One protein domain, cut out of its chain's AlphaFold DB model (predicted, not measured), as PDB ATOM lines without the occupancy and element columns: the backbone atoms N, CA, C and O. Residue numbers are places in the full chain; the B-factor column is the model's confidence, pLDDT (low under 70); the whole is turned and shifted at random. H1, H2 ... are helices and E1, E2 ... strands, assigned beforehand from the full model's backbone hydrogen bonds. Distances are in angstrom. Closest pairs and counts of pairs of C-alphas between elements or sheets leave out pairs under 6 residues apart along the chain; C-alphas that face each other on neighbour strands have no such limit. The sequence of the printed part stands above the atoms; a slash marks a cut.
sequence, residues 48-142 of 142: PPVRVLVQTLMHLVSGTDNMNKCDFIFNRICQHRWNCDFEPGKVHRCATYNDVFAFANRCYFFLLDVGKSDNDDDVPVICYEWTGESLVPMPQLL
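Overview. This is residues 48 to 142 of the 142 residues of an uncharacterized protein of Aspergillus glaucus CBS 516.65 (UniProt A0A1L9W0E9). What is the main shape? A strongly twisted sheet of five strands has one helix, H1, packed over one face, making two layers. What is it built of? The printed part has 95 residues with five named strands and one named helix, in chain order E1 H1 E2 E3 E4 E5; the class is mixed, helices and strands. The mixed sheet runs E2 E3 E1 E4 E5, and the whole is compact, with a radius of gyration of the C-alphas of 12.9 A and spans of 37 by 29 by 22 A.

Arrangement. How do the strands pair? E1, residues 50 to 57, is parallel to E4, residues 125 to 130, with N 53 and O 126 at 2.9 A, and antiparallel to E3, residues 107 to 114, with N 52 and O 112 at 2.8 A. E3 and edge strand E2, residues 92 to 97, form a hairpin, with N 95 and O 111 at 2.9 A. E4 and edge strand E5, residues 135 to 137, form another, with N 129 and O 136 at 2.9 A. Where is the helix? H1, residues 66 to 82, is on the sheet; its closest C-alphas to E3 are Phe 74 and Leu 112, 7.0 A apart. Every O i to N i+4 pair in H1 is within hydrogen-bond range. Which unit crosses over? E1, H1 and E2 form a split strand-helix-strand unit, two strands running the same way with E3 between them, and its crossover is right-handed.

Along the chain. Where do the elements begin and end? E1 begins at C-alpha 50 (154.709, 108.370, 86.497), and E5 ends at C-alpha 137 (156.845, 106.396, 71.880). How long are they? H1 measures 23.8 A, E1 23.4 A, E3 23.3 A, E2 16.9 A and E4 16.0 A.

Size, cuts and confidence. How far does it reach? The farthest C-alphas, Thr 64 and Asp 118, are 38.1 A apart. Any cut or weak place? The printed part has no cut and no long link; pLDDT is under 70 at residues 99 to 104 and 142.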
ATOM      1  N   PRO A  48     159.991 107.666  91.071       83.81
ATOM      2  CA  PRO A  48     159.221 108.898  90.964       83.81
ATOM      3  C   PRO A  48     157.853 108.612  90.315       83.81
ATOM      4  O   PRO A  48     157.785 107.767  89.414       83.81
ATOM      5  N   PRO A  49     156.771 109.296  90.738       89.75
ATOM      6  CA  PRO A  49     155.440 109.076  90.183       89.75
ATOM      7  C   PRO A  49     155.415 109.280  88.672       89.75
ATOM      8  O   PRO A  49     155.847 110.315  88.167       89.75
ATOM      9  N   VAL A  50     154.896 108.292  87.947       92.00
ATOM     10  CA  VAL A  50     154.709 108.370  86.497       92.00
ATOM     11  C   VAL A  50     153.548 107.481  86.081       92.00
ATOM     12  O   VAL A  50     153.315 106.418  86.666       92.00
ATOM     13  N   ARG A  51     152.839 107.931  85.051       92.94
ATOM     14  CA  ARG A  51     151.704 107.252  84.442       92.94
ATOM     15  C   ARG A  51     152.070 106.835  83.033       92.94
ATOM     16  O   ARG A  51     152.466 107.667  82.222       92.94
ATOM     17  N   VAL A  52     151.965 105.548  82.736       94.25
ATOM     18  CA  VAL A  52     152.233 105.020  81.400       94.25
ATOM     19  C   VAL A  52     150.916 104.647  80.748       94.25
ATOM     20  O   VAL A  52     150.185 103.800  81.255       94.25
ATOM     21  N   LEU A  53     150.627 105.277  79.614       94.56
ATOM     22  CA  LEU A  53     149.488 104.967  78.766       94.56
ATOM     23  C   LEU A  53     149.968 104.230  77.519       94.56
ATOM     24  O   LEU A  53     150.824 104.726  76.789       94.56
ATOM     25  N   VAL A  54     149.381 103.072  77.244       94.94
ATOM     26  CA  VAL A  54     149.673 102.287  76.044       94.94
ATOM     27  C   VAL A  54     148.416 102.091  75.222       94.94
ATOM     28  O   VAL A  54     147.421 101.586  75.735       94.94
ATOM     29  N   GLN A  55     148.486 102.438  73.940       94.06
ATOM     30  CA  GLN A  55     147.499 102.064  72.932       94.06
ATOM     31  C   GLN A  55     147.931 100.774  72.218       94.06
ATOM     32  O   GLN A  55     149.112 100.571  71.947       94.06
ATOM     33  N   THR A  56     146.981  99.901  71.879       91.94
ATOM     34  CA  THR A  56     147.249  98.691  71.082       91.94
ATOM     35  C   THR A  56     146.008  98.165  70.358       91.94
ATOM     36  O   THR A  56     144.879  98.506  70.714       91.94
ATOM     37  N   LEU A  57     146.203  97.284  69.372       89.94
ATOM     38  CA  LEU A  57     145.144  96.448  68.800       89.94
ATOM     39  C   LEU A  57     145.160  95.060  69.451       89.94
ATOM     40  O   LEU A  57     146.205  94.424  69.572       89.94
ATOM     41  N   MET A  58     143.987  94.539  69.818       83.62
ATOM     42  CA  MET A  58     143.888  93.308  70.617       83.62
ATOM     43  C   MET A  58     144.506  92.064  69.964       83.62
ATOM     44  O   MET A  58     144.988  91.161  70.653       83.62
ATOM     45  N   HIS A  59     144.498  91.987  68.634       85.94
ATOM     46  CA  HIS A  59     145.088  90.859  67.914       85.94
ATOM     47  C   HIS A  59     146.627  90.870  67.934       85.94
ATOM     48  O   HIS A  59     147.230  89.831  67.691       85.94
ATOM     49  N   LEU A  60     147.254  92.004  68.265       91.00
ATOM     50  CA  LEU A  60     148.706  92.143  68.421       91.00
ATOM     51  C   LEU A  60     149.189  91.761  69.826       91.00
ATOM     52  O   LEU A  60     150.388  91.677  70.083       91.00
ATOM     53  N   VAL A  61     148.264  91.566  70.765       89.25
ATOM     54  CA  VAL A  61     148.586  91.193  72.140       89.25
ATOM     55  C   VAL A  61     148.604  89.673  72.255       89.25
ATOM     56  O   VAL A  61     147.630  89.007  71.892       89.25
ATOM     57  N   SER A  62     149.687  89.113  72.782       89.12
ATOM     58  CA  SER A  62     149.787  87.677  73.052       89.12
ATOM     59  C   SER A  62     148.927  87.279  74.250       89.12
ATOM     60  O   SER A  62     148.853  88.004  75.236       89.12
ATOM     61  N   GLY A  63     148.284  86.114  74.173       85.62
ATOM     62  CA  GLY A  63     147.475  85.559  75.262       85.62
ATOM     63  C   GLY A  63     146.250  84.805  74.752       85.62
ATOM     64  O   GLY A  63     145.765  85.056  73.649       85.62
ATOM     65  N   THR A  64     145.768  83.857  75.551       82.62
ATOM     66  CA  THR A  64     144.602  83.014  75.226       82.62
ATOM     67  C   THR A  64     143.279  83.638  75.649       82.62
ATOM     68  O   THR A  64     142.248  83.365  75.045       82.62
ATOM     69  N   ASP A  65     143.313  84.473  76.682       83.19
ATOM     70  CA  ASP A  65     142.164  85.158  77.253       83.19
ATOM     71  C   ASP A  65     142.556  86.569  77.695       83.19
ATOM     72  O   ASP A  65     143.717  86.977  77.632       83.19
ATOM     73  N   ASN A  66     141.552  87.310  78.137       79.44
ATOM     74  CA  ASN A  66     141.641  88.718  78.482       79.44
ATOM     75  C   ASN A  66     142.630  88.998  79.614       79.44
ATOM     76  O   ASN A  66     143.399  89.949  79.523       79.44
ATOM     77  N   MET A  67     142.639  88.163  80.656       83.19
ATOM     78  CA  MET A  67     143.543  88.352  81.790       83.19
ATOM     79  C   MET A  67     144.989  88.133  81.347       83.19
ATOM     80  O   MET A  67     145.831  88.994  81.583       83.19
ATOM     81  N   ASN A  68     145.248  87.064  80.588       86.75
ATOM     82  CA  ASN A  68     146.583  86.772  80.062       86.75
ATOM     83  C   ASN A  68     147.096  87.881  79.130       86.75
ATOM     84  O   ASN A  68     148.286  88.185  79.121       86.75
ATOM     85  N   LYS A  69     146.203  88.503  78.352       88.81
ATOM     86  CA  LYS A  69     146.529  89.635  77.471       88.81
ATOM     87  C   LYS A  69     146.882  90.893  78.269       88.81
ATOM     88  O   LYS A  69     147.852  91.576  77.935       88.81
ATOM     89  N   CYS A  70     146.116  91.189  79.320       89.06
ATOM     90  CA  CYS A  70     146.393  92.301  80.225       89.06
ATOM     91  C   CYS A  70     147.735  92.119  80.934       89.06
ATOM     92  O   CYS A  70     148.583  93.006  80.859       89.06
ATOM     93  N   ASP A  71     147.952  90.955  81.549       91.00
ATOM     94  CA  ASP A  71     149.198  90.632  82.245       91.00
ATOM     95  C   ASP A  71     150.395  90.718  81.299       91.00
ATOM     96  O   ASP A  71     151.423  91.291  81.653       91.00
ATOM     97  N   PHE A  72     150.248  90.232  80.060       93.69
ATOM     98  CA  PHE A  72     151.288  90.353  79.045       93.69
ATOM     99  C   PHE A  72     151.667  91.816  78.780       93.69
ATOM    100  O   PHE A  72     152.851  92.152  78.831       93.69
ATOM    101  N   ILE A  73     150.695  92.696  78.512       94.81
ATOM    102  CA  ILE A  73     150.991  94.105  78.213       94.81
ATOM    103  C   ILE A  73     151.552  94.828  79.430       94.81
ATOM    104  O   ILE A  73     152.569  95.506  79.295       94.81
ATOM    105  N   PHE A  74     150.965  94.657  80.616       94.94
ATOM    106  CA  PHE A  74     151.495  95.291  81.822       94.94
ATOM    107  C   PHE A  74     152.922  94.834  82.120       94.94
ATOM    108  O   PHE A  74     153.779  95.670  82.399       94.94
ATOM    109  N   ASN A  75     153.219  93.547  81.942       95.56
ATOM    110  CA  ASN A  75     154.574  93.037  82.095       95.56
ATOM    111  C   ASN A  75     155.545  93.636  81.070       95.56
ATOM    112  O   ASN A  75     156.660  94.011  81.425       95.56
ATOM    113  N   ARG A  76     155.127  93.807  79.808       96.75
ATOM    114  CA  ARG A  76     155.953  94.486  78.795       96.75
ATOM    115  C   ARG A  76     156.217  95.948  79.127       96.75
ATOM    116  O   ARG A  76     157.339  96.409  78.921       96.75
ATOM    117  N   ILE A  77     155.231  96.660  79.669       95.56
ATOM    118  CA  ILE A  77     155.422  98.035  80.143       95.56
ATOM    119  C   ILE A  77     156.444  98.058  81.282       95.56
ATOM    120  O   ILE A  77     157.386  98.853  81.235       95.56
ATOM    121  N   CYS A  78     156.299  97.163  82.265       94.25
ATOM    122  CA  CYS A  78     157.212  97.076  83.400       94.25
ATOM    123  C   CYS A  78     158.658  96.814  82.966       94.25
ATOM    124  O   CYS A  78     159.568  97.562  83.334       94.25
ATOM    125  N   GLN A  79     158.853  95.820  82.099       95.31
ATOM    126  CA  GLN A  79     160.164  95.452  81.570       95.31
ATOM    127  C   GLN A  79     160.796  96.593  80.768       95.31
ATOM    128  O   GLN A  79     161.985  96.861  80.914       95.31
ATOM    129  N   HIS A  80     160.008  97.301  79.957       94.75
ATOM    130  CA  HIS A  80     160.508  98.414  79.156       94.75
ATOM    131  C   HIS A  80     160.916  99.622  80.008       94.75
ATOM    132  O   HIS A  80     161.936 100.254  79.736       94.75
ATOM    133  N   ARG A  81     160.114  99.980  81.020       91.94
ATOM    134  CA  ARG A  81     160.272 101.256  81.730       91.94
ATOM    135  C   ARG A  81     161.144 101.167  82.975       91.94
ATOM    136  O   ARG A  81     161.894 102.108  83.241       91.94
ATOM    137  N   TRP A  82     161.013 100.076  83.723       90.62
ATOM    138  CA  TRP A  82     161.653  99.891  85.028       90.62
ATOM    139  C   TRP A  82     162.494  98.614  85.109       90.62
ATOM    140  O   TRP A  82     163.096  98.363  86.147       90.62
ATOM    141  N   ASN A  83     162.581  97.834  84.023       92.69
ATOM    142  CA  ASN A  83     163.348  96.587  83.969       92.69
ATOM    143  C   ASN A  83     162.969  95.608  85.101       92.69
ATOM    144  O   ASN A  83     163.827  94.985  85.726       92.69
ATOM    145  N   CYS A  84     161.669  95.505  85.375       91.44
ATOM    146  CA  CYS A  84     161.097  94.601  86.365       91.44
ATOM    147  C   CYS A  84     159.872  93.877  85.798       91.44
ATOM    148  O   CYS A  84     159.344  94.254  84.748       91.44
ATOM    149  N   ASP A  85     159.423  92.842  86.503       93.88
ATOM    150  CA  ASP A  85     158.176  92.159  86.182       93.88
ATOM    151  C   ASP A  85     156.973  92.873  86.818       93.88
ATOM    152  O   ASP A  85     157.084  93.609  87.806       93.88
ATOM    153  N   PHE A  86     155.799  92.663  86.229       91.12
ATOM    154  CA  PHE A  86     154.565  93.275  86.703       91.12
ATOM    155  C   PHE A  86     154.086  92.656  88.026       91.12
ATOM    156  O   PHE A  86     153.795  91.466  88.120       91.12
ATOM    157  N   GLU A  87     153.944  93.509  89.043       87.88
ATOM    158  CA  GLU A  87     153.426  93.149  90.369       87.88
ATOM    159  C   GLU A  87     152.159  93.959  90.715       87.88
ATOM    160  O   GLU A  87     152.269  95.046  91.309       87.88
ATOM    161  N   PRO A  88     150.955  93.464  90.356       80.56
ATOM    162  CA  PRO A  88     149.702  94.167  90.610       80.56
ATOM    163  C   PRO A  88     149.393  94.276  92.108       80.56
ATOM    164  O   PRO A  88     149.596  93.340  92.881       80.56
ATOM    165  N   GLY A  89     148.863  95.427  92.528       71.88
ATOM    166  CA  GLY A  89     148.323  95.634  93.880       71.88
ATOM    167  C   GLY A  89     149.363  95.838  94.988       71.88
ATOM    168  O   GLY A  89     148.987  96.151  96.116       71.88
ATOM    169  N   LYS A  90     150.659  95.710  94.678       77.69
ATOM    170  CA  LYS A  90     151.760  96.082  95.581       77.69
ATOM    171  C   LYS A  90     152.416  97.384  95.142       77.69
ATOM    172  O   LYS A  90     152.310  98.397  95.828       77.69
ATOM    173  N   VAL A  91     153.080  97.334  93.990       80.62
ATOM    174  CA  VAL A  91     153.862  98.449  93.438       80.62
ATOM    175  C   VAL A  91     153.115  99.108  92.285       80.62
ATOM    176  O   VAL A  91     153.121 100.333  92.170       80.62
ATOM    177  N   HIS A  92     152.429  98.306  91.470       87.31
ATOM    178  CA  HIS A  92     151.805  98.759  90.237       87.31
ATOM    179  C   HIS A  92     150.286  98.870  90.388       87.31
ATOM    180  O   HIS A  92     149.616  97.933  90.839       87.31
ATOM    181  N   ARG A  93     149.742 100.019  89.979       88.56
ATOM    182  CA  ARG A  93     148.301 100.258  89.833       88.56
ATOM    183  C   ARG A  93     147.962 100.247  88.350       88.56
ATOM    184  O   ARG A  93     148.647 100.902  87.576       88.56
ATOM    185  N   CYS A  94     146.929  99.512  87.954       88.06
ATOM    186  CA  CYS A  94     146.617  99.314  86.544       88.06
ATOM    187  C   CYS A  94     145.124  99.461  86.242       88.06
ATOM    188  O   CYS A  94     144.277  99.141  87.080       88.06
ATOM    189  N   ALA A  95     144.808  99.890  85.023       86.50
ATOM    190  CA  ALA A  95     143.449  99.916  84.498       86.50
ATOM    191  C   ALA A  95     143.440  99.696  82.979       86.50
ATOM    192  O   ALA A  95     144.427  99.965  82.292       86.50
ATOM    193  N   THR A  96     142.316  99.210  82.459       85.81
ATOM    194  CA  THR A  96     142.112  98.943  81.030       85.81
ATOM    195  C   THR A  96     140.866  99.648  80.518       85.81
ATOM    196  O   THR A  96     139.876  99.774  81.236       85.81
ATOM    197  N   TYR A  97     140.907 100.102  79.265       81.88
ATOM    198  CA  TYR A  97     139.771 100.715  78.580       81.88
ATOM    199  C   TYR A  97     139.520 100.045  77.229       81.88
ATOM    200  O   TYR A  97     140.458  99.603  76.556       81.88
ATOM    201  N   ASN A  98     138.243  99.999  76.835       73.25
ATOM    202  CA  ASN A  98     137.731  99.212  75.712       73.25
ATOM    203  C   ASN A  98     137.994  97.707  75.835       73.25
ATOM    204  O   ASN A  98     137.967  97.018  74.826       73.25
ATOM    205  N   ASP A  99     138.158  97.173  77.044       63.94
ATOM    206  CA  ASP A  99     138.413  95.755  77.342       63.94
ATOM    207  C   ASP A  99     137.232  94.807  77.027       63.94
ATOM    208  O   ASP A  99     137.165  93.664  77.474       63.94
ATOM    209  N   VAL A 100     136.303  95.250  76.184       63.69
ATOM    210  CA  VAL A 100     135.312  94.404  75.531       63.69
ATOM    211  C   VAL A 100     136.009  93.732  74.350       63.69
ATOM    212  O   VAL A 100     135.838  94.105  73.189       63.69
ATOM    213  N   PHE A 101     136.822  92.728  74.676       60.59
ATOM    214  CA  PHE A 101     137.745  91.987  73.805       60.59
ATOM    215  C   PHE A 101     137.111  91.223  72.621       60.59
ATOM    216  O   PHE A 101     137.761  90.406  71.971       60.59
ATOM    217  N   ALA A 102     135.847  91.501  72.303       58.41
ATOM    218  CA  ALA A 102     135.112  90.942  71.176       58.41
ATOM    219  C   ALA A 102     135.469  91.597  69.827       58.41
ATOM    220  O   ALA A 102     135.148  91.045  68.776       58.41
ATOM    221  N   PHE A 103     136.132  92.760  69.830       66.19
ATOM    222  CA  PHE A 103     136.394  93.532  68.611       66.19
ATOM    223  C   PHE A 103     137.894  93.682  68.351       66.19
ATOM    224  O   PHE A 103     138.572  94.501  68.972       66.19
ATOM    225  N   ALA A 104     138.412  92.904  67.398       68.50
ATOM    226  CA  ALA A 104     139.832  92.880  67.037       68.50
ATOM    227  C   ALA A 104     140.334  94.163  66.343       68.50
ATOM    228  O   ALA A 104     141.544  94.372  66.250       68.50
ATOM    229  N   ASN A 105     139.416  95.001  65.852       73.56
ATOM    230  CA  ASN A 105     139.686  96.232  65.107       73.56
ATOM    231  C   ASN A 105     139.535  97.513  65.948       73.56
ATOM    232  O   ASN A 105     139.606  98.609  65.395       73.56
ATOM    233  N   ARG A 106     139.295  97.399  67.260       79.25
ATOM    234  CA  ARG A 106     139.259  98.553  68.169       79.25
ATOM    235  C   ARG A 106     140.619  98.757  68.829       79.25
ATOM    236  O   ARG A 106     141.345  97.796  69.071       79.25
ATOM    237  N   CYS A 107     140.933 100.016  69.124       84.12
ATOM    238  CA  CYS A 107     142.069 100.362  69.970       84.12
ATOM    239  C   CYS A 107     141.713 100.117  71.438       84.12
ATOM    240  O   CYS A 107     140.647 100.530  71.912       84.12
ATOM    241  N   TYR A 108     142.629  99.458  72.130       87.12
ATOM    242  CA  TYR A 108     142.594  99.174  73.556       87.12
ATOM    243  C   TYR A 108     143.631 100.049  74.229       87.12
ATOM    244  O   TYR A 108     144.702 100.289  73.665       87.12
ATOM    245  N   PHE A 109     143.307 100.495  75.435       90.88
ATOM    246  CA  PHE A 109     144.194 101.344  76.209       90.88
ATOM    247  C   PHE A 109     144.504 100.683  77.543       90.88
ATOM    248  O   PHE A 109     143.604 100.206  78.238       90.88
ATOM    249  N   PHE A 110     145.784 100.667  77.884       91.56
ATOM    250  CA  PHE A 110     146.314 100.128  79.125       91.56
ATOM    251  C   PHE A 110     146.977 101.268  79.879       91.56
ATOM    252  O   PHE A 110     147.844 101.950  79.334       91.56
ATOM    253  N   LEU A 111     146.559 101.475  81.121       92.88
ATOM    254  CA  LEU A 111     147.136 102.474  82.002       92.88
ATOM    255  C   LEU A 111     147.859 101.775  83.146       92.88
ATOM    256  O   LEU A 111     147.282 100.901  83.795       92.88
ATOM    257  N   LEU A 112     149.107 102.162  83.382       92.62
ATOM    258  CA  LEU A 112     149.940 101.623  84.446       92.62
ATOM    259  C   LEU A 112     150.638 102.758  85.194       92.62
ATOM    260  O   LEU A 112     151.427 103.503  84.615       92.62
ATOM    261  N   ASP A 113     150.381 102.830  86.494       89.50
ATOM    262  CA  ASP A 113     150.898 103.858  87.385       89.50
ATOM    263  C   ASP A 113     151.799 103.235  88.454       89.50
ATOM    264  O   ASP A 113     151.447 102.232  89.088       89.50
ATOM    265  N   VAL A 114     152.932 103.891  88.709       87.06
ATOM    266  CA  VAL A 114     153.831 103.612  89.837       87.06
ATOM    267  C   VAL A 114     154.035 104.899  90.629       87.06
ATOM    268  O   VAL A 114     153.969 106.000  90.083       87.06
ATOM    269  N   GLY A 115     154.275 104.768  91.932       83.94
ATOM    270  CA  GLY A 115     154.508 105.908  92.810       83.94
ATOM    271  C   GLY A 115     153.236 106.493  93.413       83.94
ATOM    272  O   GLY A 115     152.108 106.105  93.093       83.94
ATOM    273  N   LYS A 116     153.443 107.419  94.350       81.00
ATOM    274  CA  LYS A 116     152.387 108.191  95.009       81.00
ATOM    275  C   LYS A 116     152.665 109.669  94.789       81.00
ATOM    276  O   LYS A 116     153.788 110.105  95.020       81.00
ATOM    277  N   SER A 117     151.645 110.402  94.371       83.06
ATOM    278  CA  SER A 117     151.644 111.859  94.315       83.06
ATOM    279  C   SER A 117     150.516 112.366  95.203       83.06
ATOM    280  O   SER A 117     149.477 111.712  95.300       83.06
ATOM    281  N   ASP A 118     150.717 113.515  95.845       83.94
ATOM    282  CA  ASP A 118     149.654 114.199  96.590       83.94
ATOM    283  C   ASP A 118     148.644 114.865  95.639       83.94
ATOM    284  O   ASP A 118     147.500 115.115  96.013       83.94
ATOM    285  N   ASN A 119     149.065 115.113  94.394       85.12
ATOM    286  CA  ASN A 119     148.233 115.610  93.309       85.12
ATOM    287  C   ASN A 119     148.384 114.706  92.074       85.12
ATOM    288  O   ASN A 119     149.454 114.646  91.460       85.12
ATOM    289  N   ASP A 120     147.320 113.989  91.712       80.12
ATOM    290  CA  ASP A 120     147.321 113.059  90.573       80.12
ATOM    291  C   ASP A 120     147.422 113.773  89.212       80.12
ATOM    292  O   ASP A 120     147.853 113.145  88.238       80.12
ATOM    293  N   ASP A 121     147.066 115.064  89.155       83.50
ATOM    294  CA  ASP A 121     147.141 115.899  87.947       83.50
ATOM    295  C   ASP A 121     148.592 116.278  87.595       83.50
ATOM    296  O   ASP A 121     148.903 116.526  86.431       83.50
ATOM    297  N   ASP A 122     149.498 116.263  88.578       86.06
ATOM    298  CA  ASP A 122     150.919 116.579  88.380       86.06
ATOM    299  C   ASP A 122     151.737 115.360  87.923       86.06
ATOM    300  O   ASP A 122     152.925 115.476  87.609       86.06
ATOM    301  N   VAL A 123     151.129 114.168  87.898       88.75
ATOM    302  CA  VAL A 123     151.823 112.936  87.513       88.75
ATOM    303  C   VAL A 123     152.056 112.940  85.998       88.75
ATOM    304  O   VAL A 123     151.085 112.896  85.236       88.75
ATOM    305  N   PRO A 124     153.318 112.932  85.527       91.75
ATOM    306  CA  PRO A 124     153.609 112.958  84.103       91.75
ATOM    307  C   PRO A 124     153.069 111.703  83.418       91.75
ATOM    308  O   PRO A 124     153.263 110.581  83.901       91.75
ATOM    309  N   VAL A 125     152.429 111.902  82.264       91.94
ATOM    310  CA  VAL A 125     151.917 110.821  81.421       91.94
ATOM    311  C   VAL A 125     152.875 110.579  80.263       91.94
ATOM    312  O   VAL A 125     153.197 111.492  79.505       91.94
ATOM    313  N   ILE A 126     153.334 109.339  80.126       93.50
ATOM    314  CA  ILE A 126     154.158 108.876  79.012       93.50
ATOM    315  C   ILE A 126     153.315 107.938  78.160       93.50
ATOM    316  O   ILE A 126     152.704 107.003  78.679       93.50
ATOM    317  N   CYS A 127     153.306 108.173  76.854       95.44
ATOM    318  CA  CYS A 127     152.456 107.450  75.921       95.44
ATOM    319  C   CYS A 127     153.266 106.561  74.981       95.44
ATOM    320  O   CYS A 127     154.273 106.998  74.416       95.44
ATOM    321  N   TYR A 128     152.783 105.338  74.775       96.50
ATOM    322  CA  TYR A 128     153.333 104.386  73.817       96.50
ATOM    323  C   TYR A 128     152.242 103.735  72.966       96.50
ATOM    324  O   TYR A 128     151.083 103.632  73.367       96.50
ATOM    325  N   GLU A 129     152.655 103.216  71.819       96.12
ATOM    326  CA  GLU A 129     151.918 102.226  71.044       96.12
ATOM    327  C   GLU A 129     152.605 100.862  71.176       96.12
ATOM    328  O   GLU A 129     153.830 100.767  71.066       96.12
ATOM    329  N   TRP A 130     151.832  99.797  71.401       96.31
ATOM    330  CA  TRP A 130     152.314  98.424  71.243       96.31
ATOM    331  C   TRP A 130     152.056  97.936  69.819       96.31
ATOM    332  O   TRP A 130     150.909  97.824  69.385       96.31
ATOM    333  N   THR A 131     153.126  97.570  69.121       94.81
ATOM    334  CA  THR A 131     153.084  97.192  67.698       94.81
ATOM    335  C   THR A 131     152.891  95.693  67.450       94.81
ATOM    336  O   THR A 131     152.851  95.256  66.304       94.81
ATOM    337  N   GLY A 132     152.798  94.883  68.507       93.94
ATOM    338  CA  GLY A 132     152.924  93.421  68.424       93.94
ATOM    339  C   GLY A 132     154.319  92.912  68.778       93.94
ATOM    340  O   GLY A 132     154.471  91.743  69.126       93.94
ATOM    341  N   GLU A 133     155.317  93.795  68.760       95.12
ATOM    342  CA  GLU A 133     156.717  93.447  69.015       95.12
ATOM    343  C   GLU A 133     157.355  94.338  70.084       95.12
ATOM    344  O   GLU A 133     158.066  93.844  70.962       95.12
ATOM    345  N   SER A 134     157.098  95.647  70.035       95.88
ATOM    346  CA  SER A 134     157.740  96.618  70.922       95.88
ATOM    347  C   SER A 134     156.823  97.783  71.295       95.88
ATOM    348  O   SER A 134     155.789  98.016  70.667       95.88
ATOM    349  N   LEU A 135     157.215  98.496  72.356       97.06
ATOM    350  CA  LEU A 135     156.610  99.761  72.768       97.06
ATOM    351  C   LEU A 135     157.322 100.914  72.060       97.06
ATOM    352  O   LEU A 135     158.518 101.130  72.266       97.06
ATOM    353  N   VAL A 136     156.578 101.655  71.244       96.44
ATOM    354  CA  VAL A 136     157.080 102.803  70.480       96.44
ATOM    355  C   VAL A 136     156.516 104.093  71.076       96.44
ATOM    356  O   VAL A 136     155.312 104.151  71.322       96.44
ATOM    357  N   PRO A 137     157.337 105.130  71.343       95.88
ATOM    358  CA  PRO A 137     156.845 106.396  71.880       95.88
ATOM    359  C   PRO A 137     155.772 107.031  70.989       95.88
ATOM    360  O   PRO A 137     155.965 107.175  69.784       95.88
ATOM    361  N   MET A 138     154.666 107.464  71.596       92.44
ATOM    362  CA  MET A 138     153.528 108.072  70.900       92.44
ATOM    363  C   MET A 138     153.060 109.343  71.632       92.44
ATOM    364  O   MET A 138     151.994 109.353  72.243       92.44
ATOM    365  N   PRO A 139     153.843 110.438  71.606       82.38
ATOM    366  CA  PRO A 139     153.567 111.633  72.413       82.38
ATOM    367  C   PRO A 139     152.263 112.356  72.036       82.38
ATOM    368  O   PRO A 139     151.701 113.067  72.856       82.38
ATOM    369  N   GLN A 140     151.768 112.153  70.815       80.25
ATOM    370  CA  GLN A 140     150.538 112.753  70.274       80.25
ATOM    371  C   GLN A 140     149.234 112.068  70.721       80.25
ATOM    372  O   GLN A 140     148.175 112.342  70.165       80.25
ATOM    373  N   LEU A 141     149.316 111.117  71.654       77.25
ATOM    374  CA  LEU A 141     148.152 110.402  72.179       77.25
ATOM    375  C   LEU A 141     147.334 111.241  73.183       77.25
ATOM    376  O   LEU A 141     146.204 110.872  73.504       77.25
ATOM    377  N   LEU A 142     147.921 112.338  73.672       69.62
ATOM    378  CA  LEU A 142     147.343 113.285  74.628       69.62
ATOM    379  C   LEU A 142     146.840 114.547  73.929       69.62
ATOM    380  O   LEU A 142     147.564 115.054  73.042       69.62
TER     381      LEU A 142